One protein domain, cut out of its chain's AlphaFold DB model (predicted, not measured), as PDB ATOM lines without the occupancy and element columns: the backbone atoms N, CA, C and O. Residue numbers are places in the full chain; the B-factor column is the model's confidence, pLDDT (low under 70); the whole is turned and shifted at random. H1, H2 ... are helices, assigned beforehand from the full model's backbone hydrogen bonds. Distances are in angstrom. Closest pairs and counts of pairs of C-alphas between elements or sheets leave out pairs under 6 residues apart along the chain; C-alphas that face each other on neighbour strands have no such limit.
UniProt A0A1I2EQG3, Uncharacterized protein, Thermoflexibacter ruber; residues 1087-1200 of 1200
ATOM      1  N   ARG A1087      -0.884 100.562 -27.278       92.50
ATOM      2  CA  ARG A1087      -1.022 101.215 -25.971       92.50
ATOM      3  C   ARG A1087      -0.412 102.604 -25.970       92.50
ATOM      4  O   ARG A1087       0.741 102.750 -26.356       92.50
ATOM      5  N   PHE A1088      -1.141 103.594 -25.473       90.56
ATOM      6  CA  PHE A1088      -0.636 104.952 -25.267       90.56
ATOM      7  C   PHE A1088      -1.075 105.451 -23.894       90.56
ATOM      8  O   PHE A1088      -2.245 105.337 -23.543       90.56
ATOM      9  N   GLU A1089      -0.122 105.922 -23.088       86.56
ATOM     10  CA  GLU A1089      -0.374 106.443 -21.729       86.56
ATOM     11  C   GLU A1089      -1.230 105.511 -20.835       86.56
ATOM     12  O   GLU A1089      -1.998 105.949 -19.984       86.56
ATOM     13  N   GLY A1090      -1.093 104.191 -21.013       83.00
ATOM     14  CA  GLY A1090      -1.828 103.175 -20.247       83.00
ATOM     15  C   GLY A1090      -3.209 102.800 -20.799       83.00
ATOM     16  O   GLY A1090      -3.799 101.838 -20.308       83.00
ATOM     17  N   HIS A1091      -3.707 103.485 -21.833       89.25
ATOM     18  CA  HIS A1091      -4.913 103.096 -22.566       89.25
ATOM     19  C   HIS A1091      -4.567 102.121 -23.698       89.25
ATOM     20  O   HIS A1091      -3.617 102.356 -24.442       89.25
ATOM     21  N   GLU A1092      -5.321 101.026 -23.819       93.00
ATOM     22  CA  GLU A1092      -5.199 100.063 -24.918       93.00
ATOM     23  C   GLU A1092      -6.267 100.339 -25.980       93.00
ATOM     24  O   GLU A1092      -7.458 100.337 -25.675       93.00
ATOM     25  N   PHE A1093      -5.826 100.565 -27.214       92.44
ATOM     26  CA  PHE A1093      -6.673 100.899 -28.345       92.44
ATOM     27  C   PHE A1093      -7.269  99.664 -29.028       92.44
ATOM     28  O   PHE A1093      -6.616  98.632 -29.224       92.44
ATOM     29  N   THR A1094      -8.507  99.818 -29.474       91.12
ATOM     30  CA  THR A1094      -9.210  98.947 -30.414       91.12
ATOM     31  C   THR A1094      -8.985  99.403 -31.861       91.12
ATOM     32  O   THR A1094      -8.584 100.532 -32.136       91.12
ATOM     33  N   HIS A1095      -9.306  98.536 -32.822       89.19
ATOM     34  CA  HIS A1095      -9.121  98.827 -34.249       89.19
ATOM     35  C   HIS A1095      -9.981  99.987 -34.799       89.19
ATOM     36  O   HIS A1095      -9.634 100.532 -35.844       89.19
ATOM     37  N   LEU A1096     -11.078 100.372 -34.129       90.56
ATOM     38  CA  LEU A1096     -11.945 101.498 -34.525       90.56
ATOM     39  C   LEU A1096     -11.683 102.782 -33.729       90.56
ATOM     40  O   LEU A1096     -12.375 103.786 -33.950       90.56
ATOM     41  N   ASP A1097     -10.725 102.760 -32.800       91.81
ATOM     42  CA  ASP A1097     -10.340 103.961 -32.073       91.81
ATOM     43  C   ASP A1097      -9.614 104.940 -32.990       91.81
ATOM     44  O   ASP A1097      -8.920 104.559 -33.939       91.81
ATOM     45  N   LYS A1098      -9.813 106.231 -32.709       92.00
ATOM     46  CA  LYS A1098      -9.246 107.314 -33.508       92.00
ATOM     47  C   LYS A1098      -7.725 107.368 -33.365       92.00
ATOM     48  O   LYS A1098      -7.196 107.248 -32.259       92.00
ATOM     49  N   ILE A1099      -7.033 107.637 -34.466       90.44
ATOM     50  CA  ILE A1099      -5.621 108.017 -34.444       90.44
ATOM     51  C   ILE A1099      -5.485 109.532 -34.590       90.44
ATOM     52  O   ILE A1099      -6.171 110.159 -35.393       90.44
ATOM     53  N   GLU A1100      -4.606 110.124 -33.788       88.81
ATOM     54  CA  GLU A1100      -4.343 111.556 -33.769       88.81
ATOM     55  C   GLU A1100      -2.844 111.816 -33.901       88.81
ATOM     56  O   GLU A1100      -2.010 110.987 -33.537       88.81
ATOM     57  N   VAL A1101      -2.504 113.011 -34.380       87.19
ATOM     58  CA  VAL A1101      -1.125 113.468 -34.611       87.19
ATOM     59  C   VAL A1101      -0.238 113.280 -33.372       87.19
ATOM     60  O   VAL A1101       0.886 112.790 -33.478       87.19
ATOM     61  N   HIS A1102      -0.757 113.604 -32.184       87.00
ATOM     62  CA  HIS A1102      -0.001 113.523 -30.932       87.00
ATOM     63  C   HIS A1102       0.350 112.078 -30.525       87.00
ATOM     64  O   HIS A1102       1.337 111.868 -29.816       87.00
ATOM     65  N   HIS A1103      -0.410 111.077 -30.993       90.00
ATOM     66  CA  HIS A1103      -0.076 109.667 -30.789       90.00
ATOM     67  C   HIS A1103       1.220 109.308 -31.529       90.00
ATOM     68  O   HIS A1103       2.100 108.662 -30.959       90.00
ATOM     69  N   LEU A1104       1.359 109.752 -32.786       88.94
ATOM     70  CA  LEU A1104       2.540 109.471 -33.605       88.94
ATOM     71  C   LEU A1104       3.732 110.363 -33.248       88.94
ATOM     72  O   LEU A1104       4.859 109.881 -33.287       88.94
ATOM     73  N   GLU A1105       3.515 111.612 -32.826       88.75
ATOM     74  CA  GLU A1105       4.598 112.483 -32.327       88.75
ATOM     75  C   GLU A1105       5.374 111.815 -31.175       88.75
ATOM     76  O   GLU A1105       6.591 111.961 -31.065       88.75
ATOM     77  N   ASN A1106       4.675 111.027 -30.349       86.12
ATOM     78  CA  ASN A1106       5.218 110.345 -29.174       86.12
ATOM     79  C   ASN A1106       5.486 108.842 -29.394       86.12
ATOM     80  O   ASN A1106       5.673 108.102 -28.420       86.12
ATOM     81  N   PHE A1107       5.537 108.381 -30.653       85.69
ATOM     82  CA  PHE A1107       5.636 106.956 -30.985       85.69
ATOM     83  C   PHE A1107       6.881 106.273 -30.393       85.69
ATOM     84  O   PHE A1107       6.794 105.185 -29.823       85.69
ATOM     85  N   ASP A1108       8.045 106.929 -30.462       75.31
ATOM     86  CA  ASP A1108       9.319 106.357 -29.994       75.31
ATOM     87  C   ASP A1108       9.412 106.241 -28.455       75.31
ATOM     88  O   ASP A1108      10.288 105.535 -27.951       75.31
ATOM     89  N   GLY A1109       8.528 106.913 -27.704       75.56
ATOM     90  CA  GLY A1109       8.572 106.981 -26.238       75.56
ATOM     91  C   GLY A1109       7.404 106.288 -25.536       75.56
ATOM     92  O   GLY A1109       7.603 105.316 -24.810       75.56
ATOM     93  N   ALA A1110       6.186 106.801 -25.724       73.44
ATOM     94  CA  ALA A1110       5.007 106.434 -24.928       73.44
ATOM     95  C   ALA A1110       4.082 105.412 -25.616       73.44
ATOM     96  O   ALA A1110       3.059 105.028 -25.046       73.44
ATOM     97  N   PHE A1111       4.432 104.974 -26.828       83.31
ATOM     98  CA  PHE A1111       3.588 104.128 -27.666       83.31
ATOM     99  C   PHE A1111       4.062 102.661 -27.659       83.31
ATOM    100  O   PHE A1111       5.161 102.303 -28.107       83.31
ATOM    101  N   GLY A1112       3.227 101.783 -27.104       86.38
ATOM    102  CA  GLY A1112       3.420 100.337 -27.058       86.38
ATOM    103  C   GLY A1112       2.869  99.664 -28.312       86.38
ATOM    104  O   GLY A1112       1.685  99.802 -28.608       86.38
ATOM    105  N   VAL A1113       3.722  98.920 -29.024       90.25
ATOM    106  CA  VAL A1113       3.358  98.123 -30.211       90.25
ATOM    107  C   VAL A1113       2.896  96.733 -29.741       90.25
ATOM    108  O   VAL A1113       3.590  96.151 -28.899       90.25
ATOM    109  N   PRO A1114       1.765  96.190 -30.231       91.38
ATOM    110  CA  PRO A1114       1.288  94.865 -29.837       91.38
ATOM    111  C   PRO A1114       2.262  93.761 -30.272       91.38
ATOM    112  O   PRO A1114       3.001  93.902 -31.242       91.38
ATOM    113  N   SER A1115       2.259  92.627 -29.568       88.12
ATOM    114  CA  SER A1115       3.132  91.487 -29.897       88.12
ATOM    115  C   SER A1115       2.727  90.749 -31.175       88.12
ATOM    116  O   SER A1115       3.511  89.956 -31.685       88.12
ATOM    117  N   GLN A1116       1.501  90.965 -31.656       90.94
ATOM    118  CA  GLN A1116       0.937  90.388 -32.875       90.94
ATOM    119  C   GLN A1116      -0.038  91.393 -33.500       90.94
ATOM    120  O   GLN A1116      -0.788  92.043 -32.771       90.94
ATOM    121  N   PHE A1117      -0.059  91.488 -34.829       94.31
ATOM    122  CA  PHE A1117      -1.014  92.319 -35.570       94.31
ATOM    123  C   PHE A1117      -2.217  91.475 -36.004       94.31
ATOM    124  O   PHE A1117      -2.201  90.825 -37.051       94.31
ATOM    125  N   ALA A1118      -3.239  91.403 -35.147       92.06
ATOM    126  CA  ALA A1118      -4.360  90.483 -35.310       92.06
ATOM    127  C   ALA A1118      -5.280  90.852 -36.485       92.06
ATOM    128  O   ALA A1118      -5.800  89.956 -37.156       92.06
ATOM    129  N   GLN A1119      -5.508  92.144 -36.739       93.69
ATOM    130  CA  GLN A1119      -6.332  92.582 -37.866       93.69
ATOM    131  C   GLN A1119      -5.559  92.505 -39.179       93.69
ATOM    132  O   GLN A1119      -6.107  92.004 -40.165       93.69
ATOM    133  N   LEU A1120      -4.282  92.903 -39.187       94.62
ATOM    134  CA  LEU A1120      -3.435  92.735 -40.366       94.62
ATOM    135  C   LEU A1120      -3.308  91.257 -40.757       94.62
ATOM    136  O   LEU A1120      -3.399  90.934 -41.940       94.62
ATOM    137  N   GLN A1121      -3.170  90.346 -39.785       94.94
ATOM    138  CA  GLN A1121      -3.093  88.906 -40.049       94.94
ATOM    139  C   GLN A1121      -4.316  88.390 -40.817       94.94
ATOM    140  O   GLN A1121      -4.153  87.630 -41.767       94.94
ATOM    141  N   LYS A1122      -5.533  88.847 -40.487       94.62
ATOM    142  CA  LYS A1122      -6.755  88.448 -41.214       94.62
ATOM    143  C   LYS A1122      -6.714  88.860 -42.683       94.62
ATOM    144  O   LYS A1122      -7.100  88.080 -43.552       94.62
ATOM    145  N   PHE A1123      -6.248  90.075 -42.965       95.69
ATOM    146  CA  PHE A1123      -6.035  90.523 -44.339       95.69
ATOM    147  C   PHE A1123      -4.963  89.670 -45.036       95.69
ATOM    148  O   PHE A1123      -5.178  89.188 -46.150       95.69
ATOM    149  N   VAL A1124      -3.829  89.439 -44.373       95.81
ATOM    150  CA  VAL A1124      -2.715  88.661 -44.930       95.81
ATOM    151  C   VAL A1124      -3.121  87.215 -45.210       95.81
ATOM    152  O   VAL A1124      -2.712  86.664 -46.228       95.81
ATOM    153  N   ASP A1125      -3.986  86.615 -44.394       95.56
ATOM    154  CA  ASP A1125      -4.521  85.276 -44.638       95.56
ATOM    155  C   ASP A1125      -5.363  85.225 -45.921       95.56
ATOM    156  O   ASP A1125      -5.179  84.313 -46.731       95.56
ATOM    157  N   LEU A1126      -6.238  86.215 -46.153       95.88
ATOM    158  CA  LEU A1126      -7.004  86.339 -47.404       95.88
ATOM    159  C   LEU A1126      -6.075  86.526 -48.606       95.88
ATOM    160  O   LEU A1126      -6.227  85.857 -49.632       95.88
ATOM    161  N   TYR A1127      -5.080  87.402 -48.466       96.12
ATOM    162  CA  TYR A1127      -4.071  87.642 -49.489       96.12
ATOM    163  C   TYR A1127      -3.281  86.372 -49.822       96.12
ATOM    164  O   TYR A1127      -3.153  86.016 -50.994       96.12
ATOM    165  N   CYS A1128      -2.783  85.650 -48.816       95.62
ATOM    166  CA  CYS A1128      -2.032  84.418 -49.013       95.62
ATOM    167  C   CYS A1128      -2.896  83.320 -49.640       95.62
ATOM    168  O   CYS A1128      -2.423  82.639 -50.542       95.62
ATOM    169  N   GLN A1129      -4.159  83.172 -49.231       95.12
ATOM    170  CA  GLN A1129      -5.084  82.223 -49.863       95.12
ATOM    171  C   GLN A1129      -5.271  82.526 -51.355       95.12
ATOM    172  O   GLN A1129      -5.213  81.618 -52.189       95.12
ATOM    173  N   PHE A1130      -5.454  83.801 -51.707       94.75
ATOM    174  CA  PHE A1130      -5.568  84.230 -53.097       94.75
ATOM    175  C   PHE A1130      -4.259  84.009 -53.875       94.75
ATOM    176  O   PHE A1130      -4.270  83.425 -54.963       94.75
ATOM    177  N   ALA A1131      -3.122  84.415 -53.307       92.94
ATOM    178  CA  ALA A1131      -1.806  84.271 -53.920       92.94
ATOM    179  C   ALA A1131      -1.417  82.796 -54.134       92.94
ATOM    180  O   ALA A1131      -0.916  82.458 -55.208       92.94
ATOM    181  N   ASP A1132      -1.705  81.914 -53.171       93.19
ATOM    182  CA  ASP A1132      -1.486  80.465 -53.267       93.19
ATOM    183  C   ASP A1132      -2.364  79.849 -54.369       93.19
ATOM    184  O   ASP A1132      -1.874  79.084 -55.206       93.19
ATOM    185  N   ARG A1133      -3.651  80.231 -54.428       92.56
ATOM    186  CA  ARG A1133      -4.614  79.729 -55.425       92.56
ATOM    187  C   ARG A1133      -4.148  79.968 -56.860       92.56
ATOM    188  O   ARG A1133      -4.305  79.087 -57.707       92.56
ATOM    189  N   PHE A1134      -3.578  81.140 -57.134       90.19
ATOM    190  CA  PHE A1134      -3.110  81.519 -58.472       90.19
ATOM    191  C   PHE A1134      -1.599  81.372 -58.670       90.19
ATOM    192  O   PHE A1134      -1.099  81.655 -59.762       90.19
ATOM    193  N   LYS A1135      -0.885  80.867 -57.655       89.44
ATOM    194  CA  LYS A1135       0.575  80.694 -57.644       89.44
ATOM    195  C   LYS A1135       1.307  81.989 -58.009       89.44
ATOM    196  O   LYS A1135       2.166  81.985 -58.889       89.44
ATOM    197  N   LEU A1136       0.919  83.097 -57.377       88.69
ATOM    198  CA  LEU A1136       1.474  84.417 -57.687       88.69
ATOM    199  C   LEU A1136       2.882  84.590 -57.110       88.69
ATOM    200  O   LEU A1136       3.767  85.051 -57.818       88.69
ATOM    201  N   ILE A1137       3.082  84.197 -55.848       89.12
ATOM    202  CA  ILE A1137       4.363  84.233 -55.117       89.12
ATOM    203  C   ILE A1137       4.394  83.137 -54.038       89.12
ATOM    204  O   ILE A1137       3.367  82.530 -53.731       89.12
ATOM    205  N   ASN A1138       5.562  82.898 -53.429       86.44
ATOM    206  CA  ASN A1138       5.692  81.990 -52.287       86.44
ATOM    207  C   ASN A1138       5.192  82.648 -50.986       86.44
ATOM    208  O   ASN A1138       5.863  83.508 -50.414       86.44
ATOM    209  N   THR A1139       4.042  82.198 -50.482       91.50
ATOM    210  CA  THR A1139       3.416  82.752 -49.271       91.50
ATOM    211  C   THR A1139       4.005  82.233 -47.959       91.50
ATOM    212  O   THR A1139       3.726  82.807 -46.907       91.50
ATOM    213  N   GLN A1140       4.833  81.181 -47.972       89.31
ATOM    214  CA  GLN A1140       5.421  80.629 -46.743       89.31
ATOM    215  C   GLN A1140       6.355  81.636 -46.065       89.31
ATOM    216  O   GLN A1140       6.325  81.781 -44.844       89.31
ATOM    217  N   THR A1141       7.139  82.371 -46.861       89.25
ATOM    218  CA  THR A1141       8.000  83.452 -46.366       89.25
ATOM    219  C   THR A1141       7.168  84.554 -45.716       89.25
ATOM    220  O   THR A1141       7.502  84.997 -44.625       89.25
ATOM    221  N   ILE A1142       6.047  84.940 -46.333       92.69
ATOM    222  CA  ILE A1142       5.149  85.979 -45.808       92.69
ATOM    223  C   ILE A1142       4.573  85.552 -44.456       92.69
ATOM    224  O   ILE A1142       4.697  86.289 -43.484       92.69
ATOM    225  N   LYS A1143       4.023  84.334 -44.369       90.31
ATOM    226  CA  LYS A1143       3.442  83.785 -43.131       90.31
ATOM    227  C   LYS A1143       4.456  83.751 -41.982       90.31
ATOM    228  O   LYS A1143       4.107  84.095 -40.862       90.31
ATOM    229  N   ARG A1144       5.713  83.388 -42.260       89.31
ATOM    230  CA  ARG A1144       6.788  83.378 -41.254       89.31
ATOM    231  C   ARG A1144       7.194  84.785 -40.809       89.31
ATOM    232  O   ARG A1144       7.440  85.012 -39.632       89.31
ATOM    233  N   GLU A1145       7.317  85.719 -41.745       90.94
ATOM    234  CA  GLU A1145       7.771  87.082 -41.448       90.94
ATOM    235  C   GLU A1145       6.699  87.918 -40.736       90.94
ATOM    236  O   GLU A1145       7.048  88.823 -39.982       90.94
ATOM    237  N   MET A1146       5.415  87.574 -40.888       92.19
ATOM    238  CA  MET A1146       4.319  88.168 -40.112       92.19
ATOM    239  C   MET A1146       4.519  88.047 -38.598       92.19
ATOM    240  O   MET A1146       4.232  88.995 -37.870       92.19
ATOM    241  N   GLU A1147       5.072  86.928 -38.116       87.75
ATOM    242  CA  GLU A1147       5.359  86.724 -36.689       87.75
ATOM    243  C   GLU A1147       6.441  87.685 -36.162       87.75
ATOM    244  O   GLU A1147       6.445  88.045 -34.986       87.75
ATOM    245  N   LEU A1148       7.355  88.126 -37.035       89.75
ATOM    246  CA  LEU A1148       8.464  89.034 -36.712       89.75
ATOM    247  C   LEU A1148       8.158  90.500 -37.063       89.75
ATOM    248  O   LEU A1148       8.964  91.398 -36.778       89.75
ATOM    249  N   LEU A1149       7.008  90.758 -37.688       91.62
ATOM    250  CA  LEU A1149       6.656  92.067 -38.216       91.62
ATOM    251  C   LEU A1149       6.547  93.145 -37.128       91.62
ATOM    252  O   LEU A1149       7.086  94.221 -37.366       91.62
ATOM    253  N   PRO A1150       5.983  92.902 -35.923       90.38
ATOM    254  CA  PRO A1150       5.907  93.939 -34.888       90.38
ATOM    255  C   PRO A1150       7.266  94.497 -34.448       90.38
ATOM    256  O   PRO A1150       7.404  95.696 -34.202       90.38
ATOM    257  N   VAL A1151       8.299  93.648 -34.406       87.19
ATOM    258  CA  VAL A1151       9.676  94.069 -34.091       87.19
ATOM    259  C   VAL A1151      10.258  94.894 -35.237       87.19
ATOM    260  O   VAL A1151      10.877  95.935 -35.015       87.19
ATOM    261  N   THR A1152      10.027  94.450 -36.472       89.44
ATOM    262  CA  THR A1152      10.496  95.131 -37.687       89.44
ATOM    263  C   THR A1152       9.812  96.489 -37.873       89.44
ATOM    264  O   THR A1152      10.467  97.464 -38.243       89.44
ATOM    265  N   PHE A1153       8.521  96.574 -37.548       91.12
ATOM    266  CA  PHE A1153       7.673  97.748 -37.733       91.12
ATOM    267  C   PHE A1153       8.173  98.970 -36.963       91.12
ATOM    268  O   PHE A1153       8.187 100.075 -37.502       91.12
ATOM    269  N   ARG A1154       8.659  98.781 -35.728       85.94
ATOM    270  CA  ARG A1154       9.203  99.888 -34.927       85.94
ATOM    271  C   ARG A1154      10.377 100.564 -35.641       85.94
ATOM    272  O   ARG A1154      10.378 101.777 -35.796       85.94
ATOM    273  N   ASN A1155      11.331  99.777 -36.142       86.88
ATOM    274  CA  ASN A1155      12.474 100.311 -36.892       86.88
ATOM    275  C   ASN A1155      12.053 100.898 -38.245       86.88
ATOM    276  O   ASN A1155      12.631 101.884 -38.705       86.88
ATOM    277  N   TYR A1156      11.050 100.292 -38.881       88.94
ATOM    278  CA  TYR A1156      10.500 100.775 -40.142       88.94
ATOM    279  C   TYR A1156       9.928 102.187 -39.992       88.94
ATOM    280  O   TYR A1156      10.345 103.087 -40.715       88.94
ATOM    281  N   LEU A1157       9.057 102.416 -39.003       86.81
ATOM    282  CA  LEU A1157       8.439 103.725 -38.805       86.81
ATOM    283  C   LEU A1157       9.467 104.808 -38.458       86.81
ATOM    284  O   LEU A1157       9.420 105.893 -39.032       86.81
ATOM    285  N   SER A1158      10.453 104.509 -37.604       84.00
ATOM    286  CA  SER A1158      11.508 105.473 -37.255       84.00
ATOM    287  C   SER A1158      12.401 105.864 -38.443       84.00
ATOM    288  O   SER A1158      13.070 106.893 -38.380       84.00
ATOM    289  N   THR A1159      12.411 105.073 -39.523       85.06
ATOM    290  CA  THR A1159      13.148 105.366 -40.767       85.06
ATOM    291  C   THR A1159      12.241 105.790 -41.922       85.06
ATOM    292  O   THR A1159      12.729 106.073 -43.018       85.06
ATOM    293  N   TYR A1160      10.932 105.877 -41.686       82.81
ATOM    294  CA  TYR A1160       9.954 106.218 -42.705       82.81
ATOM    295  C   TYR A1160      10.101 107.693 -43.128       82.81
ATOM    296  O   TYR A1160      10.011 108.572 -42.265       82.81
ATOM    297  N   PRO A1161      10.308 108.007 -44.425       78.38
ATOM    298  CA  PRO A1161      10.719 109.346 -44.860       78.38
ATOM    299  C   PRO A1161       9.821 110.489 -44.375       78.38
ATOM    300  O   PRO A1161      10.324 111.512 -43.918       78.38
ATOM    301  N   GLU A1162       8.496 110.323 -44.430       76.75
ATOM    302  CA  GLU A1162       7.564 111.381 -44.021       76.75
ATOM    303  C   GLU A1162       7.514 111.581 -42.504       76.75
ATOM    304  O   GLU A1162       7.423 112.716 -42.034       76.75
ATOM    305  N   TYR A1163       7.653 110.496 -41.737       83.75
ATOM    306  CA  TYR A1163       7.768 110.560 -40.282       83.75
ATOM    307  C   TYR A1163       9.062 111.280 -39.877       83.75
ATOM    308  O   TYR A1163       9.041 112.180 -39.034       83.75
ATOM    309  N   VAL A1164      10.182 110.956 -40.534       83.44
ATOM    310  CA  VAL A1164      11.473 111.634 -40.333       83.44
ATOM    311  C   VAL A1164      11.367 113.121 -40.677       83.44
ATOM    312  O   VAL A1164      11.755 113.962 -39.866       83.44
ATOM    313  N   ALA A1165      10.776 113.468 -41.823       79.62
ATOM    314  CA  ALA A1165      10.590 114.859 -42.232       79.62
ATOM    315  C   ALA A1165       9.727 115.654 -41.233       79.62
ATOM    316  O   ALA A1165      10.066 116.791 -40.900       79.62
ATOM    317  N   ALA A1166       8.646 115.064 -40.709       82.31
ATOM    318  CA  ALA A1166       7.809 115.694 -39.687       82.31
ATOM    319  C   ALA A1166       8.569 115.920 -38.368       82.31
ATOM    320  O   ALA A1166       8.448 116.982 -37.753       82.31
ATOM    321  N   ARG A1167       9.422 114.972 -37.959       85.62
ATOM    322  CA  ARG A1167      10.305 115.142 -36.794       85.62
ATOM    323  C   ARG A1167      11.338 116.243 -37.000       85.62
ATOM    324  O   ARG A1167      11.556 117.041 -36.094       85.62
ATOM    325  N   GLU A1168      11.962 116.311 -38.171       84.00
ATOM    326  CA  GLU A1168      12.924 117.369 -38.495       84.00
ATOM    327  C   GLU A1168      12.282 118.760 -38.533       84.00
ATOM    328  O   GLU A1168      12.904 119.740 -38.128       84.00
ATOM    329  N   ARG A1169      11.035 118.869 -39.006       80.81
ATOM    330  CA  ARG A1169      10.254 120.112 -38.911       80.81
ATOM    331  C   ARG A1169      10.027 120.497 -37.452       80.81
ATOM    332  O   ARG A1169      10.311 121.628 -37.059       80.81
ATOM    333  N   ARG A1170       9.614 119.533 -36.627       82.44
ATOM    334  CA  ARG A1170       9.380 119.740 -35.195       82.44
ATOM    335  C   ARG A1170      10.625 120.225 -34.453       82.44
ATOM    336  O   ARG A1170      10.534 121.161 -33.662       82.44
ATOM    337  N   THR A1171      11.798 119.654 -34.733       83.75
ATOM    338  CA  THR A1171      13.064 120.098 -34.120       83.75
ATOM    339  C   THR A1171      13.497 121.493 -34.575       83.75
ATOM    340  O   THR A1171      14.197 122.179 -33.833       83.75
ATOM    341  N   LYS A1172      13.052 121.940 -35.755       80.94
ATOM    342  CA  LYS A1172      13.272 123.297 -36.282       80.94
ATOM    343  C   LYS A1172      12.247 124.329 -35.787       80.94
ATOM    344  O   LYS A1172      12.373 125.498 -36.137       80.94
ATOM    345  N   GLY A1173      11.286 123.928 -34.949       78.25
ATOM    346  CA  GLY A1173      10.296 124.816 -34.327       78.25
ATOM    347  C   GLY A1173       8.899 124.797 -34.959       78.25
ATOM    348  O   GLY A1173       8.019 125.490 -34.452       78.25
ATOM    349  N   ASP A1174       8.668 123.994 -36.004       76.50
ATOM    350  CA  ASP A1174       7.343 123.818 -36.618       76.50
ATOM    351  C   ASP A1174       6.477 122.787 -35.849       76.50
ATOM    352  O   ASP A1174       6.916 122.138 -34.891       76.50
ATOM    353  N   SER A1175       5.211 122.621 -36.246       80.38
ATOM    354  CA  SER A1175       4.321 121.572 -35.723       80.38
ATOM    355  C   SER A1175       4.639 120.200 -36.324       80.38
ATOM    356  O   SER A1175       4.907 120.092 -37.521       80.38
ATOM    357  N   PHE A1176       4.535 119.141 -35.516       84.25
ATOM    358  CA  PHE A1176       4.479 117.773 -36.028       84.25
ATOM    359  C   PHE A1176       3.103 117.547 -36.668       84.25
ATOM    360  O   PHE A1176       2.089 117.860 -36.053       84.25
ATOM    361  N   ASP A1177       3.065 117.065 -37.906       77.31
ATOM    362  CA  ASP A1177       1.855 117.005 -38.738       77.31
ATOM    363  C   ASP A1177       1.637 115.637 -39.405       77.31
ATOM    364  O   ASP A1177       0.723 115.477 -40.213       77.31
ATOM    365  N   PHE A1178       2.444 114.632 -39.054       83.75
ATOM    366  CA  PHE A1178       2.304 113.283 -39.590       83.75
ATOM    367  C   PHE A1178       1.216 112.499 -38.844       83.75
ATOM    368  O   PHE A1178       1.286 112.305 -37.630       83.75
ATOM    369  N   CYS A1179       0.217 112.017 -39.580       84.69
ATOM    370  CA  CYS A1179      -0.837 111.138 -39.081       84.69
ATOM    371  C   CYS A1179      -1.213 110.140 -40.179       84.69
ATOM    372  O   CYS A1179      -1.573 110.548 -41.278       84.69
ATOM    373  N   SER A1180      -1.126 108.843 -39.890       85.75
ATOM    374  CA  SER A1180      -1.454 107.770 -40.834       85.75
ATOM    375  C   SER A1180      -1.988 106.552 -40.070       85.75
ATOM    376  O   SER A1180      -1.531 106.321 -38.947       85.75
ATOM    377  N   PRO A1181      -2.933 105.773 -40.629       89.56
ATOM    378  CA  PRO A1181      -3.445 104.557 -39.994       89.56
ATOM    379  C   PRO A1181      -2.327 103.550 -39.740       89.56
ATOM    380  O   PRO A1181      -1.549 103.239 -40.648       89.56
ATOM    381  N   LEU A1182      -2.266 102.984 -38.534       91.31
ATOM    382  CA  LEU A1182      -1.195 102.047 -38.188       91.31
ATOM    383  C   LEU A1182      -1.273 100.769 -39.018       91.31
ATOM    384  O   LEU A1182      -0.251 100.365 -39.557       91.31
ATOM    385  N   ILE A1183      -2.472 100.223 -39.258       92.75
ATOM    386  CA  ILE A1183      -2.632  99.038 -40.121       92.75
ATOM    387  C   ILE A1183      -2.086  99.251 -41.542       92.75
ATOM    388  O   ILE A1183      -1.550  98.332 -42.163       92.75
ATOM    389  N   VAL A1184      -2.188 100.475 -42.069       90.50
ATOM    390  CA  VAL A1184      -1.645 100.808 -43.389       90.50
ATOM    391  C   VAL A1184      -0.119 100.828 -43.340       90.50
ATOM    392  O   VAL A1184       0.522 100.238 -44.206       90.50
ATOM    393  N   LEU A1185       0.470 101.460 -42.320       89.94
ATOM    394  CA  LEU A1185       1.923 101.488 -42.136       89.94
ATOM    395  C   LEU A1185       2.496 100.082 -41.885       89.94
ATOM    396  O   LEU A1185       3.562  99.751 -42.397       89.94
ATOM    397  N   GLU A1186       1.786  99.240 -41.135       93.00
ATOM    398  CA  GLU A1186       2.138  97.838 -40.908       93.00
ATOM    399  C   GLU A1186       2.104  97.036 -42.212       93.00
ATOM    400  O   GLU A1186       3.050  96.311 -42.533       93.00
ATOM    401  N   GLY A1187       1.038  97.204 -43.002       92.19
ATOM    402  CA  GLY A1187       0.911  96.597 -44.320       92.19
ATOM    403  C   GLY A1187       2.025  97.039 -45.270       92.19
ATOM    404  O   GLY A1187       2.598  96.202 -45.965       92.19
ATOM    405  N   MET A1188       2.396  98.321 -45.257       88.88
ATOM    406  CA  MET A1188       3.519  98.845 -46.043       88.88
ATOM    407  C   MET A1188       4.873  98.317 -45.561       88.88
ATOM    408  O   MET A1188       5.712  97.960 -46.387       88.88
ATOM    409  N   CYS A1189       5.068  98.158 -44.248       91.25
ATOM    410  CA  CYS A1189       6.251  97.501 -43.694       91.25
ATOM    411  C   CYS A1189       6.375  96.063 -44.218       91.25
ATOM    412  O   CYS A1189       7.446  95.664 -44.681       91.25
ATOM    413  N   LEU A1190       5.286  95.286 -44.194       92.50
ATOM    414  CA  LEU A1190       5.268  93.927 -44.743       92.50
ATOM    415  C   LEU A1190       5.541  93.931 -46.250       92.50
ATOM    416  O   LEU A1190       6.319  93.124 -46.761       92.50
ATOM    417  N   PHE A1191       4.915  94.859 -46.966       89.69
ATOM    418  CA  PHE A1191       5.066  94.980 -48.401       89.69
ATOM    419  C   PHE A1191       6.515  95.271 -48.809       89.69
ATOM    420  O   PHE A1191       7.080  94.557 -49.635       89.69
ATOM    421  N   GLU A1192       7.148  96.277 -48.210       87.25
ATOM    422  CA  GLU A1192       8.496  96.701 -48.585       87.25
ATOM    423  C   GLU A1192       9.569  95.731 -48.081       87.25
ATOM    424  O   GLU A1192      10.467  95.371 -48.841       87.25
ATOM    425  N   LYS A1193       9.464  95.260 -46.830       88.88
ATOM    426  CA  LYS A1193      10.505  94.440 -46.175       88.88
ATOM    427  C   LYS A1193      10.386  92.945 -46.401       88.88
ATOM    428  O   LYS A1193      11.349  92.215 -46.166       88.88
ATOM    429  N   VAL A1194       9.229  92.474 -46.853       88.88
ATOM    430  CA  VAL A1194       9.002  91.045 -47.079       88.88
ATOM    431  C   VAL A1194       8.620  90.793 -48.517       88.88
ATOM    432  O   VAL A1194       9.364  90.108 -49.212       88.88
ATOM    433  N   ILE A1195       7.510  91.369 -48.980       88.19
ATOM    434  CA  ILE A1195       7.013  91.090 -50.327       88.19
ATOM    435  C   ILE A1195       8.061  91.545 -51.348       88.19
ATOM    436  O   ILE A1195       8.647  90.694 -51.998       88.19
ATOM    437  N   LEU A1196       8.409  92.833 -51.418       84.75
ATOM    438  CA  LEU A1196       9.357  93.376 -52.404       84.75
ATOM    439  C   LEU A1196      10.835  93.016 -52.189       84.75
ATOM    440  O   LEU A1196      11.606  93.088 -53.145       84.75
ATOM    441  N   GLU A1197      11.282  92.764 -50.959       83.00
ATOM    442  CA  GLU A1197      12.702  92.497 -50.656       83.00
ATOM    443  C   GLU A1197      13.041  91.002 -50.603       83.00
ATOM    444  O   GLU A1197      14.147  90.628 -50.986       83.00
ATOM    445  N   LYS A1198      12.126  90.151 -50.121       78.44
ATOM    446  CA  LYS A1198      12.396  88.724 -49.874       78.44
ATOM    447  C   LYS A1198      11.658  87.792 -50.833       78.44
ATOM    448  O   LYS A1198      12.040  86.627 -50.935       78.44
ATOM    449  N   CYS A1199      10.600  88.264 -51.497       73.62
ATOM    450  CA  CYS A1199       9.808  87.445 -52.419       73.62
ATOM    451  C   CYS A1199      10.029  87.763 -53.911       73.62
ATOM    452  O   CYS A1199       9.629  86.924 -54.720       73.62
ATOM    453  N   PHE A1200      10.634  88.908 -54.268       74.88
ATOM    454  CA  PHE A1200      10.946  89.305 -55.657       74.88
ATOM    455  C   PHE A1200      12.427  89.203 -56.001       74.88
ATOM    456  O   PHE A1200      13.260  89.498 -55.114       74.88
TER     457      PHE A1200
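This is residues 1087 to 1200 of the 1200 residues of an uncharacterized protein of Thermoflexibacter ruber (UniProt A0A1I2EQG3). Look for an elongated row of helices: H7 lies slantwise in the middle, the helical hairpin H3 and H4 packs at one end, H5 crosses H7, and H6 with the short H1 and H2 makes the other end. The printed part has 114 residues with seven named helices, H1 to H7 in order, and no named strand; the class is all helix. It is only just compact, close to loose, with a radius of gyration of the C-alphas of 15.7 A, and spans 51 by 29 by 19 A.

Start at the hub, H7, residues 1182 to 1198. It touches H5, residues 1149 to 1159, about perpendicular at 83 degrees; the closest C-alphas, of Phe 1153 and Cys 1189, are 6.1 A apart. H4, residues 1139 to 1146, touches H7 at a steep tilt of 49 degrees, opposite ways, closest at the C-alphas of Ile 1142 and Val 1194, 6.5 A. H3, residues 1118 to 1134, touches H7 with residues 1119 to 1120 alone, closest at the C-alphas of Leu 1120 and Ile 1183, 6.4 A. The hairpin H3 and H4 has a shallow tilt of 12 degrees, with the C-alphas of Cys 1128 and Thr 1139 closest, 5.7 A. H6, residues 1161 to 1171, is close to but not clearly touching H5, at 6.9 A between the C-alphas of Ser 1158 and Val 1164. H1, residues 1101 to 1105, is likewise close to H6, at 7.7 A between the C-alphas of Glu 1105 and Arg 1167, and H2, residues 1107 to 1110, to H5, at 7.6 A between those of Asp 1108 and Ser 1158. Every O i to N i+4 pair is within hydrogen-bond range in H1, H4 and H6; H3 has 12 of 13, H5 5 of 7 and H7 11 of 13, and H2 is too short for one.

Find C-alpha 1118 at (-4.360, 90.483, -35.310); H3 runs 24.9 A from there. H7 runs 22.3 A to C-alpha 1198 at (12.396, 88.724, -49.874).

The C-alphas farthest apart, of Arg 1133 and Gly 1173, are 52.0 A apart. The printed part has no cut, no link is long, and no printed residue is under 70 in pLDDT.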